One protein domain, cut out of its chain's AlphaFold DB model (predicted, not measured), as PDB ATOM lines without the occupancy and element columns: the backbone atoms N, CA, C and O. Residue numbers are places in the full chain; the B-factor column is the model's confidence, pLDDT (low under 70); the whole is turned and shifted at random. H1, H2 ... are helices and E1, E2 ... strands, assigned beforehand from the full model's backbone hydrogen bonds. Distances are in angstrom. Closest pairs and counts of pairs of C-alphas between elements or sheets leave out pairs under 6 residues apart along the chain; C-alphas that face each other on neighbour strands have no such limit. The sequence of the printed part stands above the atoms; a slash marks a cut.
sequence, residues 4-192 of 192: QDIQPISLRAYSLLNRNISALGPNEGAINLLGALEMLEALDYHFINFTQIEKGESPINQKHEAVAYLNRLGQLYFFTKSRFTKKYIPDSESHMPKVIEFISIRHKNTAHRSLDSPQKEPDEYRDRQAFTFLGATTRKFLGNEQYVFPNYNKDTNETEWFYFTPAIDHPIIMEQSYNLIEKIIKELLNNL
ATOM      1  N   GLN A   4      87.981  93.867 123.595       90.69
ATOM      2  CA  GLN A   4      88.340  95.078 122.853       90.69
ATOM      3  C   GLN A   4      88.933  96.189 123.734       90.69
ATOM      4  O   GLN A   4      89.668  97.036 123.233       90.69
ATOM      5  N   ASP A   5      88.694  96.140 125.046       91.50
ATOM      6  CA  ASP A   5      89.211  97.124 126.001       91.50
ATOM      7  C   ASP A   5      90.653  96.818 126.442       91.50
ATOM      8  O   ASP A   5      91.283  97.630 127.117       91.50
ATOM      9  N   ILE A   6      91.186  95.637 126.105       93.12
ATOM     10  CA  ILE A   6      92.517  95.205 126.542       93.12
ATOM     11  C   ILE A   6      93.577  95.791 125.607       93.12
ATOM     12  O   ILE A   6      93.497  95.629 124.384       93.12
ATOM     13  N   GLN A   7      94.570  96.444 126.212       91.94
ATOM     14  CA  GLN A   7      95.783  96.957 125.581       91.94
ATOM     15  C   GLN A   7      97.023  96.533 126.394       91.94
ATOM     16  O   GLN A   7      96.923  96.431 127.621       91.94
ATOM     17  N   PRO A   8      98.184  96.326 125.748       94.06
ATOM     18  CA  PRO A   8      98.366  96.312 124.295       94.06
ATOM     19  C   PRO A   8      97.709  95.080 123.633       94.06
ATOM     20  O   PRO A   8      97.179  94.195 124.315       94.06
ATOM     21  N   ILE A   9      97.681  95.033 122.299       95.50
ATOM     22  CA  ILE A   9      96.953  93.993 121.548       95.50
ATOM     23  C   ILE A   9      97.525  92.586 121.799       95.50
ATOM     24  O   ILE A   9      96.755  91.622 121.795       95.50
ATOM     25  N   SER A  10      98.819  92.427 122.099       96.31
ATOM     26  CA  SER A  10      99.361  91.129 122.544       96.31
ATOM     27  C   SER A  10      98.640  90.588 123.785       96.31
ATOM     28  O   SER A  10      98.227  89.428 123.794       96.31
ATOM     29  N   LEU A  11      98.373  91.429 124.795       96.12
ATOM     30  CA  LEU A  11      97.611  91.032 125.987       96.12
ATOM     31  C   LEU A  11      96.158  90.696 125.652       96.12
ATOM     32  O   LEU A  11      95.570  89.791 126.252       96.12
ATOM     33  N   ARG A  12      95.570  91.392 124.673       97.00
ATOM     34  CA  ARG A  12      94.239  91.053 124.159       97.00
ATOM     35  C   ARG A  12      94.233  89.658 123.537       97.00
ATOM     36  O   ARG A  12      93.344  88.863 123.849       97.00
ATOM     37  N   ALA A  13      95.217  89.350 122.695       95.62
ATOM     38  CA  ALA A  13      95.377  88.042 122.067       95.62
ATOM     39  C   ALA A  13      95.614  86.939 123.116       95.62
ATOM     40  O   ALA A  13      94.988  85.880 123.058       95.62
ATOM     41  N   TYR A  14      96.430  87.219 124.135       94.88
ATOM     42  CA  TYR A  14      96.663  86.313 125.258       94.88
ATOM     43  C   TYR A  14      95.380  86.046 126.059       94.88
ATOM     44  O   TYR A  14      95.043  84.897 126.352       94.88
ATOM     45  N   SER A  15      94.601  87.093 126.362       95.88
ATOM     46  CA  SER A  15      93.302  86.952 127.034       95.88
ATOM     47  C   SER A  15      92.320  86.133 126.199       95.88
ATOM     48  O   SER A  15      91.608  85.292 126.749       95.88
ATOM     49  N   LEU A  16      92.292  86.337 124.879       94.56
ATOM     50  CA  LEU A  16      91.476  85.542 123.965       94.56
ATOM     51  C   LEU A  16      91.860  84.058 124.024       94.56
ATOM     52  O   LEU A  16      90.970  83.222 124.171       94.56
ATOM     53  N   LEU A  17      93.152  83.724 123.957       92.00
ATOM     54  CA  LEU A  17      93.607  82.333 124.032       92.00
ATOM     55  C   LEU A  17      93.223  81.694 125.373       92.00
ATOM     56  O   LEU A  17      92.619  80.624 125.397       92.00
ATOM     57  N   ASN A  18      93.496  82.378 126.486       91.38
ATOM     58  CA  ASN A  18      93.210  81.864 127.827       91.38
ATOM     59  C   ASN A  18      91.723  81.624 128.082       91.38
ATOM     60  O   ASN A  18      91.363  80.647 128.734       91.38
ATOM     61  N   ARG A  19      90.841  82.471 127.539       92.25
ATOM     62  CA  ARG A  19      89.386  82.261 127.632       92.25
ATOM     63  C   ARG A  19      88.921  80.988 126.919       92.25
ATOM     64  O   ARG A  19      87.856  80.486 127.249       92.25
ATOM     65  N   ASN A  20      89.713  80.470 125.979       90.12
ATOM     66  CA  ASN A  20      89.405  79.283 125.181       90.12
ATOM     67  C   ASN A  20      90.337  78.095 125.491       90.12
ATOM     68  O   ASN A  20      90.288  77.075 124.806       90.12
ATOM     69  N   ILE A  21      91.189  78.189 126.521       86.12
ATOM     70  CA  ILE A  21      92.280  77.229 126.751       86.12
ATOM     71  C   ILE A  21      91.794  75.804 127.030       86.12
ATOM     72  O   ILE A  21      92.437  74.849 126.605       86.12
ATOM     73  N   SER A  22      90.645  75.643 127.689       83.00
ATOM     74  CA  SER A  22      90.051  74.329 127.971       83.00
ATOM     75  C   SER A  22      89.672  73.580 126.695       83.00
ATOM     76  O   SER A  22      89.828  72.363 126.631       83.00
ATOM     77  N   ALA A  23      89.227  74.308 125.671       77.06
ATOM     78  CA  ALA A  23      88.900  73.756 124.367       77.06
ATOM     79  C   ALA A  23      90.134  73.615 123.461       77.06
ATOM     80  O   ALA A  23      90.104  72.841 122.520       77.06
ATOM     81  N   LEU A  24      91.239  74.316 123.732       75.62
ATOM     82  CA  LEU A  24      92.457  74.258 122.908       75.62
ATOM     83  C   LEU A  24      93.522  73.290 123.446       75.62
ATOM     84  O   LEU A  24      94.333  72.789 122.674       75.62
ATOM     85  N   GLY A  25      93.519  73.011 124.751       64.69
ATOM     86  CA  GLY A  25      94.522  72.196 125.444       64.69
ATOM     87  C   GLY A  25      94.755  70.784 124.880       64.69
ATOM     88  O   GLY A  25      95.915  70.394 124.762       64.69
ATOM     89  N   PRO A  26      93.715  70.010 124.513       63.44
ATOM     90  CA  PRO A  26      93.900  68.673 123.943       63.44
ATOM     91  C   PRO A  26      94.142  68.666 122.422       63.44
ATOM     92  O   PRO A  26      94.324  67.592 121.852       63.44
ATOM     93  N   ASN A  27      94.149  69.826 121.757       63.62
ATOM     94  CA  ASN A  27      94.053  69.916 120.301       63.62
ATOM     95  C   ASN A  27      95.341  70.377 119.615       63.62
ATOM     96  O   ASN A  27      96.164  71.115 120.160       63.62
ATOM     97  N   GLU A  28      95.506  69.935 118.367       72.56
ATOM     98  CA  GLU A  28      96.592  70.368 117.492       72.56
ATOM     99  C   GLU A  28      96.556  71.898 117.326       72.56
ATOM    100  O   GLU A  28      95.540  72.463 116.929       72.56
ATOM    101  N   GLY A  29      97.678  72.572 117.595       81.00
ATOM    102  CA  GLY A  29      97.816  74.011 117.343       81.00
ATOM    103  C   GLY A  29      98.120  74.889 118.544       81.00
ATOM    104  O   GLY A  29      98.513  76.037 118.345       81.00
ATOM    105  N   ALA A  30      98.011  74.375 119.774       85.62
ATOM    106  CA  ALA A  30      98.317  75.154 120.978       85.62
ATOM    107  C   ALA A  30      99.734  75.759 120.933       85.62
ATOM    108  O   ALA A  30      99.909  76.953 121.165       85.62
ATOM    109  N   ILE A  31     100.738  74.970 120.533       88.81
ATOM    110  CA  ILE A  31     102.130  75.435 120.389       88.81
ATOM    111  C   ILE A  31     102.250  76.519 119.311       88.81
ATOM    112  O   ILE A  31     102.971  77.496 119.497       88.81
ATOM    113  N   ASN A  32     101.541  76.379 118.188       93.06
ATOM    114  CA  ASN A  32     101.570  77.367 117.111       93.06
ATOM    115  C   ASN A  32     100.948  78.698 117.546       93.06
ATOM    116  O   ASN A  32     101.501  79.750 117.236       93.06
ATOM    117  N   LEU A  33      99.830  78.648 118.275       93.69
ATOM    118  CA  LEU A  33      99.169  79.834 118.815       93.69
ATOM    119  C   LEU A  33     100.022  80.510 119.891       93.69
ATOM    120  O   LEU A  33     100.177  81.725 119.845       93.69
ATOM    121  N   LEU A  34     100.641  79.747 120.796       92.31
ATOM    122  CA  LEU A  34     101.595  80.292 121.769       92.31
ATOM    123  C   LEU A  34     102.787  80.956 121.072       92.31
ATOM    124  O   LEU A  34     103.140  82.081 121.402       92.31
ATOM    125  N   GLY A  35     103.349  80.313 120.044       94.25
ATOM    126  CA  GLY A  35     104.411  80.906 119.236       94.25
ATOM    127  C   GLY A  35     103.983  82.207 118.550       94.25
ATOM    128  O   GLY A  35     104.773  83.142 118.481       94.25
ATOM    129  N   ALA A  36     102.739  82.300 118.076       96.00
ATOM    130  CA  ALA A  36     102.206  83.547 117.531       96.00
ATOM    131  C   ALA A  36     102.070  84.632 118.612       96.00
ATOM    132  O   ALA A  36     102.438  85.775 118.360       96.00
ATOM    133  N   LEU A  37     101.608  84.290 119.820       96.00
ATOM    134  CA  LEU A  37     101.513  85.243 120.933       96.00
ATOM    135  C   LEU A  37     102.878  85.818 121.322       96.00
ATOM    136  O   LEU A  37     102.988  87.032 121.460       96.00
ATOM    137  N   GLU A  38     103.916  84.985 121.387       96.50
ATOM    138  CA  GLU A  38     105.302  85.425 121.615       96.50
ATOM    139  C   GLU A  38     105.776  86.414 120.535       96.50
ATOM    140  O   GLU A  38     106.480  87.385 120.818       96.50
ATOM    141  N   MET A  39     105.371  86.212 119.273       97.00
ATOM    142  CA  MET A  39     105.678  87.160 118.196       97.00
ATOM    143  C   MET A  39     104.963  88.502 118.404       97.00
ATOM    144  O   MET A  39     105.582  89.543 118.190       97.00
ATOM    145  N   LEU A  40     103.688  88.494 118.813       97.62
ATOM    146  CA  LEU A  40     102.910  89.713 119.080       97.62
ATOM    147  C   LEU A  40     103.464  90.480 120.282       97.62
ATOM    148  O   LEU A  40     103.610  91.697 120.210       97.62
ATOM    149  N   GLU A  41     103.805  89.782 121.364       97.56
ATOM    150  CA  GLU A  41     104.425  90.386 122.543       97.56
ATOM    151  C   GLU A  41     105.760  91.044 122.187       97.56
ATOM    152  O   GLU A  41     106.004  92.191 122.555       97.56
ATOM    153  N   ALA A  42     106.596  90.376 121.387       97.19
ATOM    154  CA  ALA A  42     107.849  90.958 120.926       97.19
ATOM    155  C   ALA A  42     107.637  92.190 120.021       97.19
ATOM    156  O   ALA A  42     108.426  93.134 120.078       97.19
ATOM    157  N   LEU A  43     106.587  92.211 119.190       97.19
ATOM    158  CA  LEU A  43     106.232  93.387 118.386       97.19
ATOM    159  C   LEU A  43     105.825  94.570 119.276       97.19
ATOM    160  O   LEU A  43     106.319  95.677 119.058       97.19
ATOM    161  N   ASP A  44     104.973  94.344 120.278       96.69
ATOM    162  CA  ASP A  44     104.612  95.366 121.269       96.69
ATOM    163  C   ASP A  44     105.842  95.854 122.038       96.69
ATOM    164  O   ASP A  44     106.056  97.059 122.137       96.69
ATOM    165  N   TYR A  45     106.693  94.943 122.513       95.69
ATOM    166  CA  TYR A  45     107.922  95.272 123.234       95.69
ATOM    167  C   TYR A  45     108.831  96.213 122.430       95.69
ATOM    168  O   TYR A  45     109.177  97.297 122.902       95.69
ATOM    169  N   HIS A  46     109.175  95.836 121.194       94.69
ATOM    170  CA  HIS A  46     110.072  96.638 120.360       94.69
ATOM    171  C   HIS A  46     109.442  97.980 119.964       94.69
ATOM    172  O   HIS A  46     110.136  98.991 119.898       94.69
ATOM    173  N   PHE A  47     108.123  98.029 119.743       94.25
ATOM    174  CA  PHE A  47     107.421  99.285 119.480       94.25
ATOM    175  C   PHE A  47     107.393 100.206 120.707       94.25
ATOM    176  O   PHE A  47     107.684 101.398 120.597       94.25
ATOM    177  N   ILE A  48     107.088  99.668 121.886       92.06
ATOM    178  CA  ILE A  48     107.068 100.432 123.134       92.06
ATOM    179  C   ILE A  48     108.457 101.013 123.397       92.06
ATOM    180  O   ILE A  48     108.569 102.228 123.564       92.06
ATOM    181  N   ASN A  49     109.514 100.201 123.330       90.06
ATOM    182  CA  ASN A  49     110.887 100.689 123.472       90.06
ATOM    183  C   ASN A  49     111.205 101.770 122.436       90.06
ATOM    184  O   ASN A  49     111.683 102.843 122.797       90.06
ATOM    185  N   PHE A  50     110.867 101.536 121.164       87.81
ATOM    186  CA  PHE A  50     111.053 102.511 120.092       87.81
ATOM    187  C   PHE A  50     110.456 103.885 120.437       87.81
ATOM    188  O   PHE A  50     111.130 104.907 120.290       87.81
ATOM    189  N   THR A  51     109.215 103.910 120.934       86.25
ATOM    190  CA  THR A  51     108.527 105.152 121.327       86.25
ATOM    191  C   THR A  51     109.073 105.773 122.616       86.25
ATOM    192  O   THR A  51     109.058 106.991 122.764       86.25
ATOM    193  N   GLN A  52     109.573 104.963 123.552       82.69
ATOM    194  CA  GLN A  52     110.053 105.429 124.856       82.69
ATOM    195  C   GLN A  52     111.480 105.989 124.833       82.69
ATOM    196  O   GLN A  52     111.832 106.765 125.722       82.69
ATOM    197  N   ILE A  53     112.284 105.665 123.812       71.25
ATOM    198  CA  ILE A  53     113.673 106.143 123.667       71.25
ATOM    199  C   ILE A  53     113.768 107.687 123.503       71.25
ATOM    200  O   ILE A  53     114.850 108.267 123.583       71.25
ATOM    201  N   GLU A  54     112.648 108.414 123.403       55.12
ATOM    202  CA  GLU A  54     112.586 109.884 123.280       55.12
ATOM    203  C   GLU A  54     112.959 110.718 124.536       55.12
ATOM    204  O   GLU A  54     112.599 111.891 124.633       55.12
ATOM    205  N   LYS A  55     113.739 110.208 125.499       53.66
ATOM    206  CA  LYS A  55     114.239 111.024 126.632       53.66
ATOM    207  C   LYS A  55     115.761 111.001 126.791       53.66
ATOM    208  O   LYS A  55     116.274 110.743 127.875       53.66
ATOM    209  N   GLY A  56     116.482 111.348 125.723       50.03
ATOM    210  CA  GLY A  56     117.916 111.683 125.782       50.03
ATOM    211  C   GLY A  56     118.892 110.572 125.384       50.03
ATOM    212  O   GLY A  56     120.097 110.746 125.550       50.03
ATOM    213  N   GLU A  57     118.403 109.456 124.843       57.00
ATOM    214  CA  GLU A  57     119.239 108.362 124.342       57.00
ATOM    215  C   GLU A  57     119.576 108.497 122.845       57.00
ATOM    216  O   GLU A  57     118.924 109.214 122.086       57.00
ATOM    217  N   SER A  58     120.641 107.811 122.415       61.16
ATOM    218  CA  SER A  58     121.153 107.872 121.041       61.16
ATOM    219  C   SER A  58     120.123 107.367 120.014       61.16
ATOM    220  O   SER A  58     119.554 106.291 120.214       61.16
ATOM    221  N   PRO A  59     119.977 108.027 118.843       67.69
ATOM    222  CA  PRO A  59     119.177 107.542 117.707       67.69
ATOM    223  C   PRO A  59     119.511 106.112 117.235       67.69
ATOM    224  O   PRO A  59     118.764 105.508 116.466       67.69
ATOM    225  N   ILE A  60     120.650 105.559 117.663       71.50
ATOM    226  CA  ILE A  60     121.056 104.171 117.411       71.50
ATOM    227  C   ILE A  60     120.097 103.173 118.082       71.50
ATOM    228  O   ILE A  60     119.754 102.167 117.464       71.50
ATOM    229  N   ASN A  61     119.603 103.467 119.289       76.94
ATOM    230  CA  ASN A  61     118.725 102.551 120.022       76.94
ATOM    231  C   ASN A  61     117.379 102.382 119.298       76.94
ATOM    232  O   ASN A  61     116.937 101.257 119.084       76.94
ATOM    233  N   GLN A  62     116.789 103.471 118.787       80.19
ATOM    234  CA  GLN A  62     115.558 103.412 117.980       80.19
ATOM    235  C   GLN A  62     115.732 102.574 116.710       80.19
ATOM    236  O   GLN A  62     114.844 101.812 116.334       80.19
ATOM    237  N   LYS A  63     116.894 102.663 116.053       81.06
ATOM    238  CA  LYS A  63     117.194 101.840 114.873       81.06
ATOM    239  C   LYS A  63     117.283 100.359 115.224       81.06
ATOM    240  O   LYS A  63     116.748  99.541 114.482       81.06
ATOM    241  N   HIS A  64     117.943 100.010 116.328       84.62
ATOM    242  CA  HIS A  64     118.017  98.621 116.779       84.62
ATOM    243  C   HIS A  64     116.628  98.058 117.082       84.62
ATOM    244  O   HIS A  64     116.317  96.958 116.626       84.62
ATOM    245  N   GLU A  65     115.772  98.836 117.748       88.94
ATOM    246  CA  GLU A  65     114.383  98.445 117.997       88.94
ATOM    247  C   GLU A  65     113.585  98.293 116.696       88.94
ATOM    248  O   GLU A  65     112.893  97.294 116.511       88.94
ATOM    249  N   ALA A  66     113.744  99.202 115.726       87.94
ATOM    250  CA  ALA A  66     113.098  99.083 114.417       87.94
ATOM    251  C   ALA A  66     113.556  97.826 113.648       87.94
ATOM    252  O   ALA A  66     112.735  97.115 113.066       87.94
ATOM    253  N   VAL A  67     114.853  97.503 113.666       87.00
ATOM    254  CA  VAL A  67     115.387  96.277 113.049       87.00
ATOM    255  C   VAL A  67     114.854  95.029 113.754       87.00
ATOM    256  O   VAL A  67     114.452  94.066 113.093       87.00
ATOM    257  N   ALA A  68     114.826  95.029 115.087       90.81
ATOM    258  CA  ALA A  68     114.289  93.926 115.871       90.81
ATOM    259  C   ALA A  68     112.785  93.725 115.609       90.81
ATOM    260  O   ALA A  68     112.350  92.593 115.383       90.81
ATOM    261  N   TYR A  69     112.023  94.815 115.502       93.75
ATOM    262  CA  TYR A  69     110.614  94.805 115.116       93.75
ATOM    263  C   TYR A  69     110.404  94.159 113.739       93.75
ATOM    264  O   TYR A  69     109.639  93.201 113.606       93.75
ATOM    265  N   LEU A  70     111.142  94.602 112.713       92.00
ATOM    266  CA  LEU A  70     111.069  94.006 111.373       92.00
ATOM    267  C   LEU A  70     111.437  92.515 111.382       92.00
ATOM    268  O   LEU A  70     110.837  91.721 110.658       92.00
ATOM    269  N   ASN A  71     112.386  92.096 112.221       91.00
ATOM    270  CA  ASN A  71     112.712  90.680 112.375       91.00
ATOM    271  C   ASN A  71     111.538  89.861 112.926       91.00
ATOM    272  O   ASN A  71     111.314  88.741 112.452       91.00
ATOM    273  N   ARG A  72     110.759  90.414 113.864       94.75
ATOM    274  CA  ARG A  72     109.527  89.784 114.366       94.75
ATOM    275  C   ARG A  72     108.423  89.745 113.316       94.75
ATOM    276  O   ARG A  72     107.778  88.708 113.184       94.75
ATOM    277  N   LEU A  73     108.296  90.769 112.469       94.56
ATOM    278  CA  LEU A  73     107.406  90.697 111.298       94.56
ATOM    279  C   LEU A  73     107.776  89.547 110.360       94.56
ATOM    280  O   LEU A  73     106.894  88.874 109.831       94.56
ATOM    281  N   GLY A  74     109.072  89.276 110.185       93.81
ATOM    282  CA  GLY A  74     109.533  88.119 109.421       93.81
ATOM    283  C   GLY A  74     109.026  86.791 109.991       93.81
ATOM    284  O   GLY A  74     108.586  85.928 109.236       93.81
ATOM    285  N   GLN A  75     109.043  86.630 111.318       94.94
ATOM    286  CA  GLN A  75     108.508  85.434 111.984       94.94
ATOM    287  C   GLN A  75     106.995  85.320 111.787       94.94
ATOM    288  O   GLN A  75     106.505  84.257 111.405       94.94
ATOM    289  N   LEU A  76     106.279  86.433 111.953       95.69
ATOM    290  CA  LEU A  76     104.837  86.506 111.758       95.69
ATOM    291  C   LEU A  76     104.431  86.178 110.311       95.69
ATOM    292  O   LEU A  76     103.492  85.420 110.092       95.69
ATOM    293  N   TYR A  77     105.183  86.649 109.314       96.25
ATOM    294  CA  TYR A  77     105.000  86.260 107.912       96.25
ATOM    295  C   TYR A  77     105.146  84.745 107.700       96.25
ATOM    296  O   TYR A  77     104.350  84.127 106.997       96.25
ATOM    297  N   PHE A  78     106.142  84.102 108.311       96.06
ATOM    298  CA  PHE A  78     106.259  82.644 108.199       96.06
ATOM    299  C   PHE A  78     105.152  81.910 108.959       96.06
ATOM    300  O   PHE A  78     104.728  80.841 108.516       96.06
ATOM    301  N   PHE A  79     104.633  82.488 110.046       96.44
ATOM    302  CA  PHE A  79     103.441  81.974 110.711       96.44
ATOM    303  C   PHE A  79     102.229  81.983 109.770       96.44
ATOM    304  O   PHE A  79     101.573  80.944 109.657       96.44
ATOM    305  N   THR A  80     101.971  83.065 109.020       96.38
ATOM    306  CA  THR A  80     100.854  83.092 108.049       96.38
ATOM    307  C   THR A  80     101.006  82.019 106.974       96.38
ATOM    308  O   THR A  80     100.025  81.386 106.587       96.38
ATOM    309  N   LYS A  81     102.241  81.736 106.546       96.44
ATOM    310  CA  LYS A  81     102.546  80.716 105.529       96.44
ATOM    311  C   LYS A  81     102.607  79.282 106.039       96.44
ATOM    312  O   LYS A  81     102.734  78.363 105.228       96.44
ATOM    313  N   SER A  82     102.565  79.078 107.351       95.88
ATOM    314  CA  SER A  82     102.752  77.757 107.942       95.88
ATOM    315  C   SER A  82     101.631  76.790 107.541       95.88
ATOM    316  O   SER A  82     100.491  77.194 107.307       95.88
ATOM    317  N   ARG A  83     101.945  75.486 107.496       94.75
ATOM    318  CA  ARG A  83     100.938  74.435 107.250       94.75
ATOM    319  C   ARG A  83      99.792  74.506 108.256       94.75
ATOM    320  O   ARG A  83      98.647  74.318 107.870       94.75
ATOM    321  N   PHE A  84     100.116  74.808 109.513       94.31
ATOM    322  CA  PHE A  84      99.139  75.006 110.576       94.31
ATOM    323  C   PHE A  84      98.154  76.121 110.219       94.31
ATOM    324  O   PHE A  84      96.953  75.888 110.166       94.31
ATOM    325  N   THR A  85      98.653  77.314 109.899       95.44
ATOM    326  CA  THR A  85      97.779  78.453 109.609       95.44
ATOM    327  C   THR A  85      96.966  78.227 108.338       95.44
ATOM    328  O   THR A  85      95.763  78.464 108.345       95.44
ATOM    329  N   LYS A  86      97.580  77.679 107.279       96.25
ATOM    330  CA  LYS A  86      96.879  77.372 106.020       96.25
ATOM    331  C   LYS A  86      95.839  76.258 106.139       96.25
ATOM    332  O   LYS A  86      94.921  76.219 105.329       96.25
ATOM    333  N   LYS A  87      95.969  75.359 107.122       93.69
ATOM    334  CA  LYS A  87      94.964  74.322 107.402       93.69
ATOM    335  C   LYS A  87      93.627  74.941 107.815       93.69
ATOM    336  O   LYS A  87      92.596  74.465 107.361       93.69
ATOM    337  N   TYR A  88      93.655  75.980 108.649       93.50
ATOM    338  CA  TYR A  88      92.442  76.631 109.156       93.50
ATOM    339  C   TYR A  88      92.019  77.826 108.307       93.50
ATOM    340  O   TYR A  88      90.834  78.058 108.124       93.50
ATOM    341  N   ILE A  89      92.985  78.564 107.763       96.56
ATOM    342  CA  ILE A  89      92.754  79.776 106.983       96.56
ATOM    343  C   ILE A  89      93.573  79.679 105.684       96.56
ATOM    344  O   ILE A  89      94.724  80.129 105.647       96.56
ATOM    345  N   PRO A  90      93.038  79.053 104.618       96.44
ATOM    346  CA  PRO A  90      93.787  78.794 103.384       96.44
ATOM    347  C   PRO A  90      94.378  80.048 102.724       96.44
ATOM    348  O   PRO A  90      95.468  79.991 102.149       96.44
ATOM    349  N   ASP A  91      93.689  81.183 102.841       96.19
ATOM    350  CA  ASP A  91      94.084  82.490 102.321       96.19
ATOM    351  C   ASP A  91      94.666  83.413 103.407       96.19
ATOM    352  O   ASP A  91      94.616  84.628 103.268       96.19
ATOM    353  N   SER A  92      95.267  82.865 104.466       96.44
ATOM    354  CA  SER A  92      95.813  83.599 105.627       96.44
ATOM    355  C   SER A  92      96.654  84.840 105.309       96.44
ATOM    356  O   SER A  92      96.672  85.801 106.078       96.44
ATOM    357  N   GLU A  93      97.357  84.832 104.180       94.94
ATOM    358  CA  GLU A  93      98.132  85.956 103.658       94.94
ATOM    359  C   GLU A  93      97.240  87.188 103.387       94.94
ATOM    360  O   GLU A  93      97.609  88.307 103.741       94.94
ATOM    361  N   SER A  94      96.026  86.989 102.865       95.62
ATOM    362  CA  SER A  94      95.044  88.046 102.578       95.62
ATOM    363  C   SER A  94      94.645  88.849 103.824       95.62
ATOM    364  O   SER A  94      94.263  90.014 103.723       95.62
ATOM    365  N   HIS A  95      94.767  88.251 105.013       96.25
ATOM    366  CA  HIS A  95      94.442  88.888 106.288       96.25
ATOM    367  C   HIS A  95      95.590  89.699 106.885       96.25
ATOM    368  O   HIS A  95      95.368  90.436 107.841       96.25
ATOM    369  N   MET A  96      96.793  89.593 106.317       95.81
ATOM    370  CA  MET A  96      98.003  90.238 106.826       95.81
ATOM    371  C   MET A  96      98.695  91.107 105.760       95.81
ATOM    372  O   MET A  96      99.917  91.008 105.592       95.81
ATOM    373  N   PRO A  97      97.964  91.970 105.020       95.38
ATOM    374  CA  PRO A  97      98.526  92.690 103.880       95.38
ATOM    375  C   PRO A  97      99.696  93.599 104.270       95.38
ATOM    376  O   PRO A  97     100.657  93.703 103.512       95.38
ATOM    377  N   LYS A  98      99.682  94.191 105.474       94.62
ATOM    378  CA  LYS A  98     100.771  95.070 105.926       94.62
ATOM    379  C   LYS A  98     102.055  94.288 106.235       94.62
ATOM    380  O   LYS A  98     103.155  94.745 105.942       94.62
ATOM    381  N   VAL A  99     101.931  93.069 106.761       93.75
ATOM    382  CA  VAL A  99     103.086  92.177 106.968       93.75
ATOM    383  C   VAL A  99     103.677  91.720 105.633       93.75
ATOM    384  O   VAL A  99     104.897  91.645 105.496       93.75
ATOM    385  N   ILE A 100     102.831  91.448 104.635       92.44
ATOM    386  CA  ILE A 100     103.275  91.084 103.281       92.44
ATOM    387  C   ILE A 100     103.985  92.251 102.604       92.44
ATOM    388  O   ILE A 100     105.017  92.043 101.975       92.44
ATOM    389  N   GLU A 101     103.485  93.473 102.763       90.38
ATOM    390  CA  GLU A 101     104.144  94.681 102.263       90.38
ATOM    391  C   GLU A 101     105.578  94.806 102.818       90.38
ATOM    392  O   GLU A 101     106.533  95.031 102.072       90.38
ATOM    393  N   PHE A 102     105.760  94.576 104.121       90.06
ATOM    394  CA  PHE A 102     107.045  94.783 104.797       90.06
ATOM    395  C   PHE A 102     108.008  93.601 104.762       90.06
ATOM    396  O   PHE A 102     109.182  93.757 105.118       90.06
ATOM    397  N   ILE A 103     107.584  92.429 104.285       88.19
ATOM    398  CA  ILE A 103     108.487  91.277 104.221       88.19
ATOM    399  C   ILE A 103     109.662  91.518 103.267       88.19
ATOM    400  O   ILE A 103     110.768  91.037 103.523       88.19
ATOM    401  N   SER A 104     109.449  92.300 102.202       81.88
ATOM    402  CA  SER A 104     110.515  92.692 101.272       81.88
ATOM    403  C   SER A 104     111.594  93.500 101.996       81.88
ATOM    404  O   SER A 104     112.773  93.157 101.921       81.88
ATOM    405  N   ILE A 105     111.177  94.487 102.799       82.31
ATOM    406  CA  ILE A 105     112.074  95.323 103.608       82.31
ATOM    407  C   ILE A 105     112.882  94.449 104.564       82.31
ATOM    408  O   ILE A 105     114.108  94.540 104.628       82.31
ATOM    409  N   ARG A 106     112.207  93.545 105.283       83.81
ATOM    410  CA  ARG A 106     112.872  92.595 106.179       83.81
ATOM    411  C   ARG A 106     113.916  91.780 105.416       83.81
ATOM    412  O   ARG A 106     115.047  91.657 105.872       83.81
ATOM    413  N   HIS A 107     113.570  91.201 104.272       80.75
ATOM    414  CA  HIS A 107     114.479  90.318 103.538       80.75
ATOM    415  C   HIS A 107     115.684  91.017 102.917       80.75
ATOM    416  O   HIS A 107     116.731  90.380 102.816       80.75
ATOM    417  N   LYS A 108     115.545  92.284 102.523       77.38
ATOM    418  CA  LYS A 108     116.582  93.012 101.784       77.38
ATOM    419  C   LYS A 108     117.404  93.952 102.659       77.38
ATOM    420  O   LYS A 108     118.619  94.018 102.509       77.38
ATOM    421  N   ASN A 109     116.759  94.640 103.599       75.69
ATOM    422  CA  ASN A 109     117.362  95.752 104.334       75.69
ATOM    423  C   ASN A 109     117.748  95.378 105.772       75.69
ATOM    424  O   ASN A 109     118.569  96.065 106.372       75.69
ATOM    425  N   THR A 110     117.203  94.292 106.343       72.31
ATOM    426  CA  THR A 110     117.638  93.819 107.671       72.31
ATOM    427  C   THR A 110     118.783  92.807 107.537       72.31
ATOM    428  O   THR A 110     118.710  91.870 106.740       72.31
ATOM    429  N   ALA A 111     119.851  93.006 108.320       62.19
ATOM    430  CA  ALA A 111     121.028  92.130 108.420       62.19
ATOM    431  C   ALA A 111     121.936  92.033 107.172       62.19
ATOM    432  O   ALA A 111     122.417  90.948 106.882       62.19
ATOM    433  N   HIS A 112     122.154  93.132 106.429       68.50
ATOM    434  CA  HIS A 112     123.040  93.171 105.243       68.50
ATOM    435  C   HIS A 112     122.795  92.033 104.229       68.50
ATOM    436  O   HIS A 112     123.671  91.681 103.444       68.50
ATOM    437  N   ARG A 113     121.588  91.453 104.208       67.44
ATOM    438  CA  ARG A 113     121.265  90.285 103.378       67.44
ATOM    439  C   ARG A 113     121.430  90.553 101.886       67.44
ATOM    440  O   ARG A 113     121.722  89.624 101.142       67.44
ATOM    441  N   SER A 114     121.281  91.805 101.461       71.81
ATOM    442  CA  SER A 114     121.599  92.251 100.103       71.81
ATOM    443  C   SER A 114     123.064  92.001  99.719       71.81
ATOM    444  O   SER A 114     123.365  91.739  98.553       71.81
ATOM    445  N   LEU A 115     123.979  92.040 100.690       74.75
ATOM    446  CA  LEU A 115     125.394  91.724 100.524       74.75
ATOM    447  C   LEU A 115     125.654  90.225 100.702       74.75
ATOM    448  O   LEU A 115     126.305  89.643  99.837       74.75
ATOM    449  N   ASP A 116     125.087  89.608 101.744       76.75
ATOM    450  CA  ASP A 116     125.351  88.207 102.112       76.75
ATOM    451  C   ASP A 116     124.690  87.181 101.170       76.75
ATOM    452  O   ASP A 116     125.221  86.094 100.944       76.75
ATOM    453  N   SER A 117     123.508  87.492 100.628       80.00
ATOM    454  CA  SER A 117     122.731  86.606  99.749       80.00
ATOM    455  C   SER A 117     122.040  87.399  98.629       80.00
ATOM    456  O   SER A 117     120.807  87.514  98.593       80.00
ATOM    457  N   PRO A 118     122.821  87.977  97.700       76.62
ATOM    458  CA  PRO A 118     122.298  88.858  96.668       76.62
ATOM    459  C   PRO A 118     121.354  88.135  95.714       76.62
ATOM    460  O   PRO A 118     121.659  87.073  95.174       76.62
ATOM    461  N   GLN A 119     120.213  88.759  95.436       76.19
ATOM    462  CA  GLN A 119     119.194  88.215  94.541       76.19
ATOM    463  C   GLN A 119     119.241  88.904  93.174       76.19
ATOM    464  O   GLN A 119     118.229  89.428  92.721       76.19
ATOM    465  N   LYS A 120     120.400  88.888  92.501       79.25
ATOM    466  CA  LYS A 120     120.609  89.476  91.155       79.25
ATOM    467  C   LYS A 120     120.350  90.989  91.058       79.25
ATOM    468  O   LYS A 120     119.984  91.485  89.999       79.25
ATOM    469  N   GLU A 121     120.478  91.707  92.165       80.69
ATOM    470  CA  GLU A 121     120.354  93.167  92.184       80.69
ATOM    471  C   GLU A 121     121.705  93.796  91.798       80.69
ATOM    472  O   GLU A 121     122.735  93.207  92.146       80.69
ATOM    473  N   PRO A 122     121.743  94.947  91.098       84.38
ATOM    474  CA  PRO A 122     123.004  95.620  90.795       84.38
ATOM    475  C   PRO A 122     123.748  96.026  92.075       84.38
ATOM    476  O   PRO A 122     123.112  96.338  93.084       84.38
ATOM    477  N   ASP A 123     125.081  96.068  92.033       84.88
ATOM    478  CA  ASP A 123     125.910  96.313  93.226       84.88
ATOM    479  C   ASP A 123     125.568  97.630  93.940       84.88
ATOM    480  O   ASP A 123     125.397  97.641  95.157       84.88
ATOM    481  N   GLU A 124     125.302  98.702  93.190       82.38
ATOM    482  CA  GLU A 124     124.859  99.989  93.747       82.38
ATOM    483  C   GLU A 124     123.589  99.864  94.614       82.38
ATOM    484  O   GLU A 124     123.453 100.523  95.648       82.38
ATOM    485  N   TYR A 125     122.644  99.004  94.221       79.69
ATOM    486  CA  TYR A 125     121.410  98.780  94.976       79.69
ATOM    487  C   TYR A 125     121.649  97.955  96.235       79.69
ATOM    488  O   TYR A 125     121.048  98.234  97.276       79.69
ATOM    489  N   ARG A 126     122.549  96.972  96.156       81.06
ATOM    490  CA  ARG A 126     122.924  96.143  97.304       81.06
ATOM    491  C   ARG A 126     123.558  96.989  98.400       81.06
ATOM    492  O   ARG A 126     123.175  96.847  99.564       81.06
ATOM    493  N   ASP A 127     124.440  97.905  98.006       78.62
ATOM    494  CA  ASP A 127     125.087  98.860  98.902       78.62
ATOM    495  C   ASP A 127     124.049  99.780  99.553       78.62
ATOM    496  O   ASP A 127     123.977  99.870 100.780       78.62
ATOM    497  N   ARG A 128     123.152 100.397  98.768       77.62
ATOM    498  CA  ARG A 128     122.070 101.255  99.299       77.62
ATOM    499  C   ARG A 128     121.182 100.535 100.319       77.62
ATOM    500  O   ARG A 128     120.820 101.118 101.345       77.62
ATOM    501  N   GLN A 129     120.842  99.272 100.069       77.88
ATOM    502  CA  GLN A 129     120.068  98.455 101.008       77.88
ATOM    503  C   GLN A 129     120.837  98.184 102.305       77.88
ATOM    504  O   GLN A 129     120.262  98.314 103.386       77.88
ATOM    505  N   ALA A 130     122.137  97.890 102.215       74.81
ATOM    506  CA  ALA A 130     122.985  97.674 103.386       74.81
ATOM    507  C   ALA A 130     123.131  98.947 104.241       74.81
ATOM    508  O   ALA A 130     123.083  98.880 105.468       74.81
ATOM    509  N   PHE A 131     123.207 100.123 103.610       71.75
ATOM    510  CA  PHE A 131     123.323 101.409 104.308       71.75
ATOM    511  C   PHE A 131     122.018 101.933 104.919       71.75
ATOM    512  O   PHE A 131     122.052 102.907 105.675       71.75
ATOM    513  N   THR A 132     120.866 101.313 104.645       68.19
ATOM    514  CA  THR A 132     119.559 101.883 105.016       68.19
ATOM    515  C   THR A 132     119.422 102.105 106.534       68.19
ATOM    516  O   THR A 132     118.999 103.173 106.976       68.19
ATOM    517  N   PHE A 133     119.894 101.164 107.360       64.75
ATOM    518  CA  PHE A 133     119.906 101.320 108.823       64.75
ATOM    519  C   PHE A 133     121.155 102.018 109.383       64.75
ATOM    520  O   PHE A 133     121.174 102.376 110.562       64.75
ATOM    521  N   LEU A 134     122.157 102.327 108.552       64.56
ATOM    522  CA  LEU A 134     123.329 103.121 108.947       64.56
ATOM    523  C   LEU A 134     123.035 104.634 109.021       64.56
ATOM    524  O   LEU A 134     123.907 105.419 109.376       64.56
ATOM    525  N   GLY A 135     121.777 105.051 108.817       53.06
ATOM    526  CA  GLY A 135     121.305 106.420 109.072       53.06
ATOM    527  C   GLY A 135     121.058 107.274 107.835       53.06
ATOM    528  O   GLY A 135     120.866 108.474 107.979       53.06
ATOM    529  N   ALA A 136     121.037 106.679 106.642       51.12
ATOM    530  CA  ALA A 136     120.884 107.426 105.397       51.12
ATOM    531  C   ALA A 136     119.435 107.843 105.069       51.12
ATOM    532  O   ALA A 136     119.237 108.669 104.178       51.12
ATOM    533  N   THR A 137     118.412 107.279 105.727       65.12
ATOM    534  CA  THR A 137     117.031 107.372 105.218       65.12
ATOM    535  C   THR A 137     115.936 107.430 106.292       65.12
ATOM    536  O   THR A 137     114.855 106.867 106.111       65.12
ATOM    537  N   THR A 138     116.162 108.138 107.402       69.88
ATOM    538  CA  THR A 138     115.047 108.521 108.285       69.88
ATOM    539  C   THR A 138     114.532 109.926 107.971       69.88
ATOM    540  O   THR A 138     115.290 110.826 107.607       69.88
ATOM    541  N   ARG A 139     113.212 110.108 108.043       77.44
ATOM    542  CA  ARG A 139     112.512 111.384 107.833       77.44
ATOM    543  C   ARG A 139     111.417 111.544 108.884       77.44
ATOM    544  O   ARG A 139     110.911 110.554 109.402       77.44
ATOM    545  N   LYS A 140     110.999 112.781 109.163       77.31
ATOM    546  CA  LYS A 140     109.784 113.039 109.947       77.31
ATOM    547  C   LYS A 140     108.568 113.077 109.019       77.31
ATOM    548  O   LYS A 140     108.559 113.839 108.055       77.31
ATOM    549  N   PHE A 141     107.538 112.294 109.324       75.69
ATOM    550  CA  PHE A 141     106.255 112.282 108.620       75.69
ATOM    551  C   PHE A 141     105.119 112.447 109.633       75.69
ATOM    552  O   PHE A 141     104.967 111.626 110.536       75.69
ATOM    553  N   LEU A 142     104.348 113.535 109.517       78.81
ATOM    554  CA  LEU A 142     103.293 113.899 110.480       78.81
ATOM    555  C   LEU A 142     103.780 113.909 111.946       78.81
ATOM    556  O   LEU A 142     103.075 113.471 112.848       78.81
ATOM    557  N   GLY A 143     105.014 114.364 112.179       79.88
ATOM    558  CA  GLY A 143     105.645 114.380 113.506       79.88
ATOM    559  C   GLY A 143     106.263 113.048 113.950       79.88
ATOM    560  O   GLY A 143     107.050 113.040 114.890       79.88
ATOM    561  N   ASN A 144     105.999 111.946 113.246       81.31
ATOM    562  CA  ASN A 144     106.526 110.622 113.571       81.31
ATOM    563  C   ASN A 144     107.827 110.322 112.823       81.31
ATOM    564  O   ASN A 144     108.046 110.814 111.714       81.31
ATOM    565  N   GLU A 145     108.678 109.480 113.408       83.44
ATOM    566  CA  GLU A 145     109.837 108.928 112.704       83.44
ATOM    567  C   GLU A 145     109.371 107.957 111.607       83.44
ATOM    568  O   GLU A 145     108.574 107.048 111.849       83.44
ATOM    569  N   GLN A 146     109.864 108.160 110.389       86.38
ATOM    570  CA  GLN A 146     109.598 107.325 109.227       86.38
ATOM    571  C   GLN A 146     110.919 106.839 108.638       86.38
ATOM    572  O   GLN A 146     111.805 107.628 108.309       86.38
ATOM    573  N   TYR A 147     111.017 105.530 108.458       85.38
ATOM    574  CA  TYR A 147     112.107 104.882 107.752       85.38
ATOM    575  C   TYR A 147     111.746 104.731 106.278       85.38
ATOM    576  O   TYR A 147     110.649 104.276 105.943       85.38
ATOM    577  N   VAL A 148     112.677 105.107 105.405       86.06
ATOM    578  CA  VAL A 148     112.513 105.037 103.953       86.06
ATOM    579  C   VAL A 148     113.476 103.991 103.394       86.06
ATOM    580  O   VAL A 148     114.691 104.093 103.569       86.06
ATOM    581  N   PHE A 149     112.939 102.978 102.720       83.94
ATOM    582  CA  PHE A 149     113.703 101.843 102.213       83.94
ATOM    583  C   PHE A 149     113.695 101.821 100.685       83.94
ATOM    584  O   PHE A 149     112.616 101.757 100.091       83.94
ATOM    585  N   PRO A 150     114.870 101.841 100.035       83.06
ATOM    586  CA  PRO A 150     114.950 101.609  98.605       83.06
ATOM    587  C   PRO A 150     114.726 100.121  98.311       83.06
ATOM    588  O   PRO A 150     115.358  99.249  98.915       83.06
ATOM    589  N   ASN A 151     113.868  99.835  97.340       82.00
ATOM    590  CA  ASN A 151     113.662  98.512  96.772       82.00
ATOM    591  C   ASN A 151     113.886  98.572  95.263       82.00
ATOM    592  O   ASN A 151     113.340  99.431  94.579       82.00
ATOM    593  N   TYR A 152     114.673  97.643  94.738       82.38
ATOM    594  CA  TYR A 152     114.858  97.521  93.299       82.38
ATOM    595  C   TYR A 152     113.734  96.672  92.694       82.38
ATOM    596  O   TYR A 152     113.604  95.488  93.036       82.38
ATOM    597  N   ASN A 153     112.930  97.274  91.811       83.31
ATOM    598  CA  ASN A 153     111.940  96.562  91.012       83.31
ATOM    599  C   ASN A 153     112.621  96.011  89.753       83.31
ATOM    600  O   ASN A 153     113.096  96.753  88.895       83.31
ATOM    601  N   LYS A 154     112.676  94.683  89.655       81.81
ATOM    602  CA  LYS A 154     113.349  93.980  88.557       81.81
ATOM    603  C   LYS A 154     112.564  94.005  87.252       81.81
ATOM    604  O   LYS A 154     113.169  93.865  86.197       81.81
ATOM    605  N   ASP A 155     111.248  94.156  87.335       86.19
ATOM    606  CA  ASP A 155     110.365  94.126  86.174       86.19
ATOM    607  C   ASP A 155     110.374  95.483  85.460       86.19
ATOM    608  O   ASP A 155     110.338  95.537  84.233       86.19
ATOM    609  N   THR A 156     110.484  96.578  86.218       87.88
ATOM    610  CA  THR A 156     110.544  97.944  85.673       87.88
ATOM    611  C   THR A 156     111.959  98.507  85.574       87.88
ATOM    612  O   THR A 156     112.169  99.489  84.870       87.88
ATOM    613  N   ASN A 157     112.940  97.884  86.237       84.19
ATOM    614  CA  ASN A 157     114.304  98.397  86.393       84.19
ATOM    615  C   ASN A 157     114.365  99.760  87.125       84.19
ATOM    616  O   ASN A 157     115.293 100.543  86.919       84.19
ATOM    617  N   GLU A 158     113.389 100.041  87.995       84.62
ATOM    618  CA  GLU A 158     113.272 101.299  88.745       84.62
ATOM    619  C   GLU A 158     113.449 101.109  90.264       84.62
ATOM    620  O   GLU A 158     113.338 100.006  90.807       84.62
ATOM    621  N   THR A 159     113.733 102.213  90.968       82.50
ATOM    622  CA  THR A 159     113.723 102.248  92.439       82.50
ATOM    623  C   THR A 159     112.313 102.523  92.947       82.50
ATOM    624  O   THR A 159     111.767 103.603  92.729       82.50
ATOM    625  N   GLU A 160     111.772 101.591  93.717       86.00
ATOM    626  CA  GLU A 160     110.587 101.798  94.538       86.00
ATOM    627  C   GLU A 160     110.986 102.195  95.958       86.00
ATOM    628  O   GLU A 160     112.017 101.765  96.483       86.00
ATOM    629  N   TRP A 161     110.145 102.999  96.599       85.19
ATOM    630  CA  TRP A 161     110.369 103.465  97.961       85.19
ATOM    631  C   TRP A 161     109.308 102.889  98.885       85.19
ATOM    632  O   TRP A 161     108.119 103.147  98.711       85.19
ATOM    633  N   PHE A 162     109.758 102.132  99.879       86.50
ATOM    634  CA  PHE A 162     108.912 101.610 100.941       86.50
ATOM    635  C   PHE A 162     109.035 102.489 102.177       86.50
ATOM    636  O   PHE A 162     110.130 102.927 102.537       86.50
ATOM    637  N   TYR A 163     107.909 102.720 102.838       88.75
ATOM    638  CA  TYR A 163     107.828 103.591 103.999       88.75
ATOM    639  C   TYR A 163     107.359 102.779 105.194       88.75
ATOM    640  O   TYR A 163     106.342 102.098 105.120       88.75
ATOM    641  N   PHE A 164     108.101 102.869 106.290       89.31
ATOM    642  CA  PHE A 164     107.715 102.290 107.569       89.31
ATOM    643  C   PHE A 164     107.658 103.405 108.601       89.31
ATOM    644  O   PHE A 164     108.669 104.032 108.923       89.31
ATOM    645  N   THR A 165     106.470 103.653 109.123       90.88
ATOM    646  CA  THR A 165     106.222 104.602 110.200       90.88
ATOM    647  C   THR A 165     105.667 103.807 111.376       90.88
ATOM    648  O   THR A 165     104.457 103.586 111.421       90.88
ATOM    649  N   PRO A 166     106.507 103.385 112.345       90.12
ATOM    650  CA  PRO A 166     106.087 102.506 113.438       90.12
ATOM    651  C   PRO A 166     104.800 102.961 114.131       90.12
ATOM    652  O   PRO A 166     103.908 102.154 114.341       90.12
ATOM    653  N   ALA A 167     104.652 104.264 114.399       90.50
ATOM    654  CA  ALA A 167     103.462 104.831 115.039       90.50
ATOM    655  C   ALA A 167     102.152 104.641 114.244       90.50
ATOM    656  O   ALA A 167     101.078 104.613 114.837       90.50
ATOM    657  N   ILE A 168     102.232 104.518 112.917       93.31
ATOM    658  CA  ILE A 168     101.081 104.300 112.027       93.31
ATOM    659  C   ILE A 168     100.901 102.806 111.751       93.31
ATOM    660  O   ILE A 168      99.789 102.288 111.818       93.31
ATOM    661  N   ASP A 169     101.989 102.109 111.436       95.19
ATOM    662  CA  ASP A 169     101.926 100.733 110.962       95.19
ATOM    663  C   ASP A 169     101.724  99.720 112.092       95.19
ATOM    664  O   ASP A 169     101.061  98.703 111.883       95.19
ATOM    665  N   HIS A 170     102.253  99.984 113.292       96.19
ATOM    666  CA  HIS A 170     102.165  99.050 114.412       96.19
ATOM    667  C   HIS A 170     100.710  98.715 114.795       96.19
ATOM    668  O   HIS A 170     100.380  97.527 114.798       96.19
ATOM    669  N   PRO A 171      99.801  99.688 115.028       96.38
ATOM    670  CA  PRO A 171      98.402  99.378 115.327       96.38
ATOM    671  C   PRO A 171      97.721  98.544 114.233       96.38
ATOM    672  O   PRO A 171      96.963  97.627 114.540       96.38
ATOM    673  N   ILE A 172      98.025  98.819 112.959       97.69
ATOM    674  CA  ILE A 172      97.461  98.092 111.811       97.69
ATOM    675  C   ILE A 172      97.931  96.635 111.820       97.69
ATOM    676  O   ILE A 172      97.120  95.721 111.682       97.69
ATOM    677  N   ILE A 173      99.237  96.413 111.990       97.50
ATOM    678  CA  ILE A 173      99.839  95.076 112.032       97.50
ATOM    679  C   ILE A 173      99.272  94.275 113.200       97.50
ATOM    680  O   ILE A 173      98.885  93.119 113.019       97.50
ATOM    681  N   MET A 174      99.214  94.874 114.387       98.00
ATOM    682  CA  MET A 174      98.732  94.198 115.585       98.00
ATOM    683  C   MET A 174      97.257  93.812 115.457       98.00
ATOM    684  O   MET A 174      96.894  92.679 115.767       98.00
ATOM    685  N   GLU A 175      96.422  94.700 114.919       97.94
ATOM    686  CA  GLU A 175      95.001  94.428 114.686       97.94
ATOM    687  C   GLU A 175      94.795  93.324 113.634       97.94
ATOM    688  O   GLU A 175      94.022  92.392 113.851       97.94
ATOM    689  N   GLN A 176      95.528  93.359 112.515       97.88
ATOM    690  CA  GLN A 176      95.507  92.278 111.517       97.88
ATOM    691  C   GLN A 176      95.904  90.932 112.143       97.88
ATOM    692  O   GLN A 176      95.227  89.921 111.942       97.88
ATOM    693  N   SER A 177      96.960  90.940 112.960       97.75
ATOM    694  CA  SER A 177      97.473  89.747 113.637       97.75
ATOM    695  C   SER A 177      96.458  89.161 114.609       97.75
ATOM    696  O   SER A 177      96.203  87.957 114.593       97.75
ATOM    697  N   TYR A 178      95.853  90.017 115.435       97.81
ATOM    698  CA  TYR A 178      94.805  89.628 116.370       97.81
ATOM    699  C   TYR A 178      93.617  89.003 115.640       97.81
ATOM    700  O   TYR A 178      93.183  87.913 116.005       97.81
ATOM    701  N   ASN A 179      93.141  89.644 114.572       97.69
ATOM    702  CA  ASN A 179      92.010  89.152 113.794       97.69
ATOM    703  C   ASN A 179      92.303  87.802 113.127       97.69
ATOM    704  O   ASN A 179      91.433  86.930 113.099       97.69
ATOM    705  N   LEU A 180      93.523  87.583 112.627       97.75
ATOM    706  CA  LEU A 180      93.920  86.276 112.103       97.75
ATOM    707  C   LEU A 180      93.922  85.204 113.206       97.75
ATOM    708  O   LEU A 180      93.366  84.127 113.003       97.75
ATOM    709  N   ILE A 181      94.506  85.494 114.373       96.62
ATOM    710  CA  ILE A 181      94.523  84.567 115.519       96.62
ATOM    711  C   ILE A 181      93.099  84.247 115.978       96.62
ATOM    712  O   ILE A 181      92.772  83.084 116.209       96.62
ATOM    713  N   GLU A 182      92.232  85.254 116.070       96.31
ATOM    714  CA  GLU A 182      90.837  85.074 116.459       96.31
ATOM    715  C   GLU A 182      90.088  84.165 115.484       96.31
ATOM    716  O   GLU A 182      89.375  83.258 115.914       96.31
ATOM    717  N   LYS A 183      90.296  84.348 114.176       96.38
ATOM    718  CA  LYS A 183      89.735  83.460 113.154       96.38
ATOM    719  C   LYS A 183      90.233  82.026 113.300       96.38
ATOM    720  O   LYS A 183      89.416  81.114 113.287       96.38
ATOM    721  N   ILE A 184      91.538  81.819 113.496       94.94
ATOM    722  CA  ILE A 184      92.103  80.474 113.700       94.94
ATOM    723  C   ILE A 184      91.473  79.803 114.925       94.94
ATOM    724  O   ILE A 184      91.100  78.637 114.854       94.94
ATOM    725  N   ILE A 185      91.325  80.528 116.038       93.62
ATOM    726  CA  ILE A 185      90.692  79.993 117.251       93.62
ATOM    727  C   ILE A 185      89.227  79.630 116.982       93.62
ATOM    728  O   ILE A 185      88.800  78.551 117.377       93.62
ATOM    729  N   LYS A 186      88.462  80.479 116.286       93.31
ATOM    730  CA  LYS A 186      87.066  80.180 115.920       93.31
ATOM    731  C   LYS A 186      86.960  78.917 115.062       93.31
ATOM    732  O   LYS A 186      86.139  78.056 115.362       93.31
ATOM    733  N   GLU A 187      87.816  78.776 114.054       92.44
ATOM    734  CA  GLU A 187      87.854  77.577 113.210       92.44
ATOM    735  C   GLU A 187      88.259  76.330 113.996       92.44
ATOM    736  O   GLU A 187      87.662  75.273 113.817       92.44
ATOM    737  N   LEU A 188      89.231  76.439 114.903       89.69
ATOM    738  CA  LEU A 188      89.586  75.339 115.796       89.69
ATOM    739  C   LEU A 188      88.372  74.890 116.604       89.69
ATOM    740  O   LEU A 188      88.054  73.713 116.581       89.69
ATOM    741  N   LEU A 189      87.663  75.820 117.246       87.75
ATOM    742  CA  LEU A 189      86.496  75.515 118.077       87.75
ATOM    743  C   LEU A 189      85.324  74.909 117.295       87.75
ATOM    744  O   LEU A 189      84.611  74.080 117.847       87.75
ATOM    745  N   ASN A 190      85.126  75.297 116.032       86.38
ATOM    746  CA  ASN A 190      84.075  74.734 115.177       86.38
ATOM    747  C   ASN A 190      84.374  73.300 114.710       86.38
ATOM    748  O   ASN A 190      83.463  72.595 114.283       86.38
ATOM    749  N   ASN A 191      85.645  72.890 114.744       74.56
ATOM    750  CA  ASN A 191      86.105  71.569 114.315       74.56
ATOM    751  C   ASN A 191      86.276  70.575 115.487       74.56
ATOM    752  O   ASN A 191      86.822  69.489 115.273       74.56
ATOM    753  N   LEU A 192      85.839  70.945 116.700       65.69
ATOM    754  CA  LEU A 192      85.817  70.111 117.915       65.69
ATOM    755  C   LEU A 192      84.415  69.588 118.211       65.69
ATOM    756  O   LEU A 192      84.330  68.418 118.647       65.69
TER     757      LEU A 192
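What this domain is: This is residues 4 to 192 of the 192 residues of an uncharacterized protein of Arenibacter algicola (UniProt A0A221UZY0). A strongly twisted three-stranded sheet, E1 to E3, stands at one end of a body of long helices, with H7 and H9 over one face. In the body H1, H3 and H10 make an up-and-down bundle, H4 folds back beside H3, and H7 reaches from H10 across H4 to the sheet. The 189 printed residues, mostly helix by class, hold nine named helices, H1 to H9, then E1, E2 and E3, then H10; the sheet's order is E1, E2, E3, antiparallel. The whole is compact, with a radius of gyration of the C-alphas of 18.1 A and spans of 55 by 42 by 26 A.

Where its parts are: E1 is residues 138 to 141, E2 144 to 153, 27.1 A long, and E3 158 to 164, 19.7 A. H10 is residues 166 to 190, 35.5 A, ending at C-alpha 190 (84.075, 74.734, 115.177). H1 is residues 9 to 19, beginning at C-alpha 9 (96.953, 93.993, 121.548). H3 is residues 30 to 52, 32.7 A, and H4 59 to 81, 33.8 A. H7 is residues 97 to 109, 19.1 A, and H9 123 to 134, 17.3 A. The short helices are H2, 21 to 24, H5, 83 to 88, H6, 92 to 95, and H8, 113 to 116.

How they stand to each other: E1, E2 and E3 form a meander, each strand the antiparallel neighbour of the one before. In hairpin E1 and E2, N 139 and O 146 are 2.9 A apart; in hairpin E2 and E3, N 149 and O 162 are 2.8 A apart. H9 is over E2 at a height of 9.1 A, along the strands at 14 degrees to E2 on the local plane. H7, on the same face, has a height of 7.0 A. With residues 70 to 77 H4 touches H7 at a steep tilt of 58 degrees, closest at C-alphas Leu 70 and Arg 106, 5.7 A. H3 and H4 are a helical hairpin at a shallow tilt of 21 degrees, closest at C-alphas Phe 50 and Gln 62, 5.1 A. The hub, H10, touches H1, H2, H3, H5, H6 and H7, H2 only just with 3 pairs of C-alphas within 8 A. H8 touches H9, closest at C-alphas Ser 114 and Arg 126, 5.0 A. Every O i to N i+4 pair is within hydrogen-bond range in H1, H3 and H4; H5 has 1 of 2, H7 7 of 9, H9 6 of 8 and H10 19 of 21.

The domain as a whole: The C-alphas farthest apart, Ser 22 and Glu 124, are 55.1 A apart. The printed part has no cut and no long link. Mean pLDDT of the printed part is 86.0; residues 25 to 27, 54 to 59, 111 to 113, 132 to 138 and 192 are under 70.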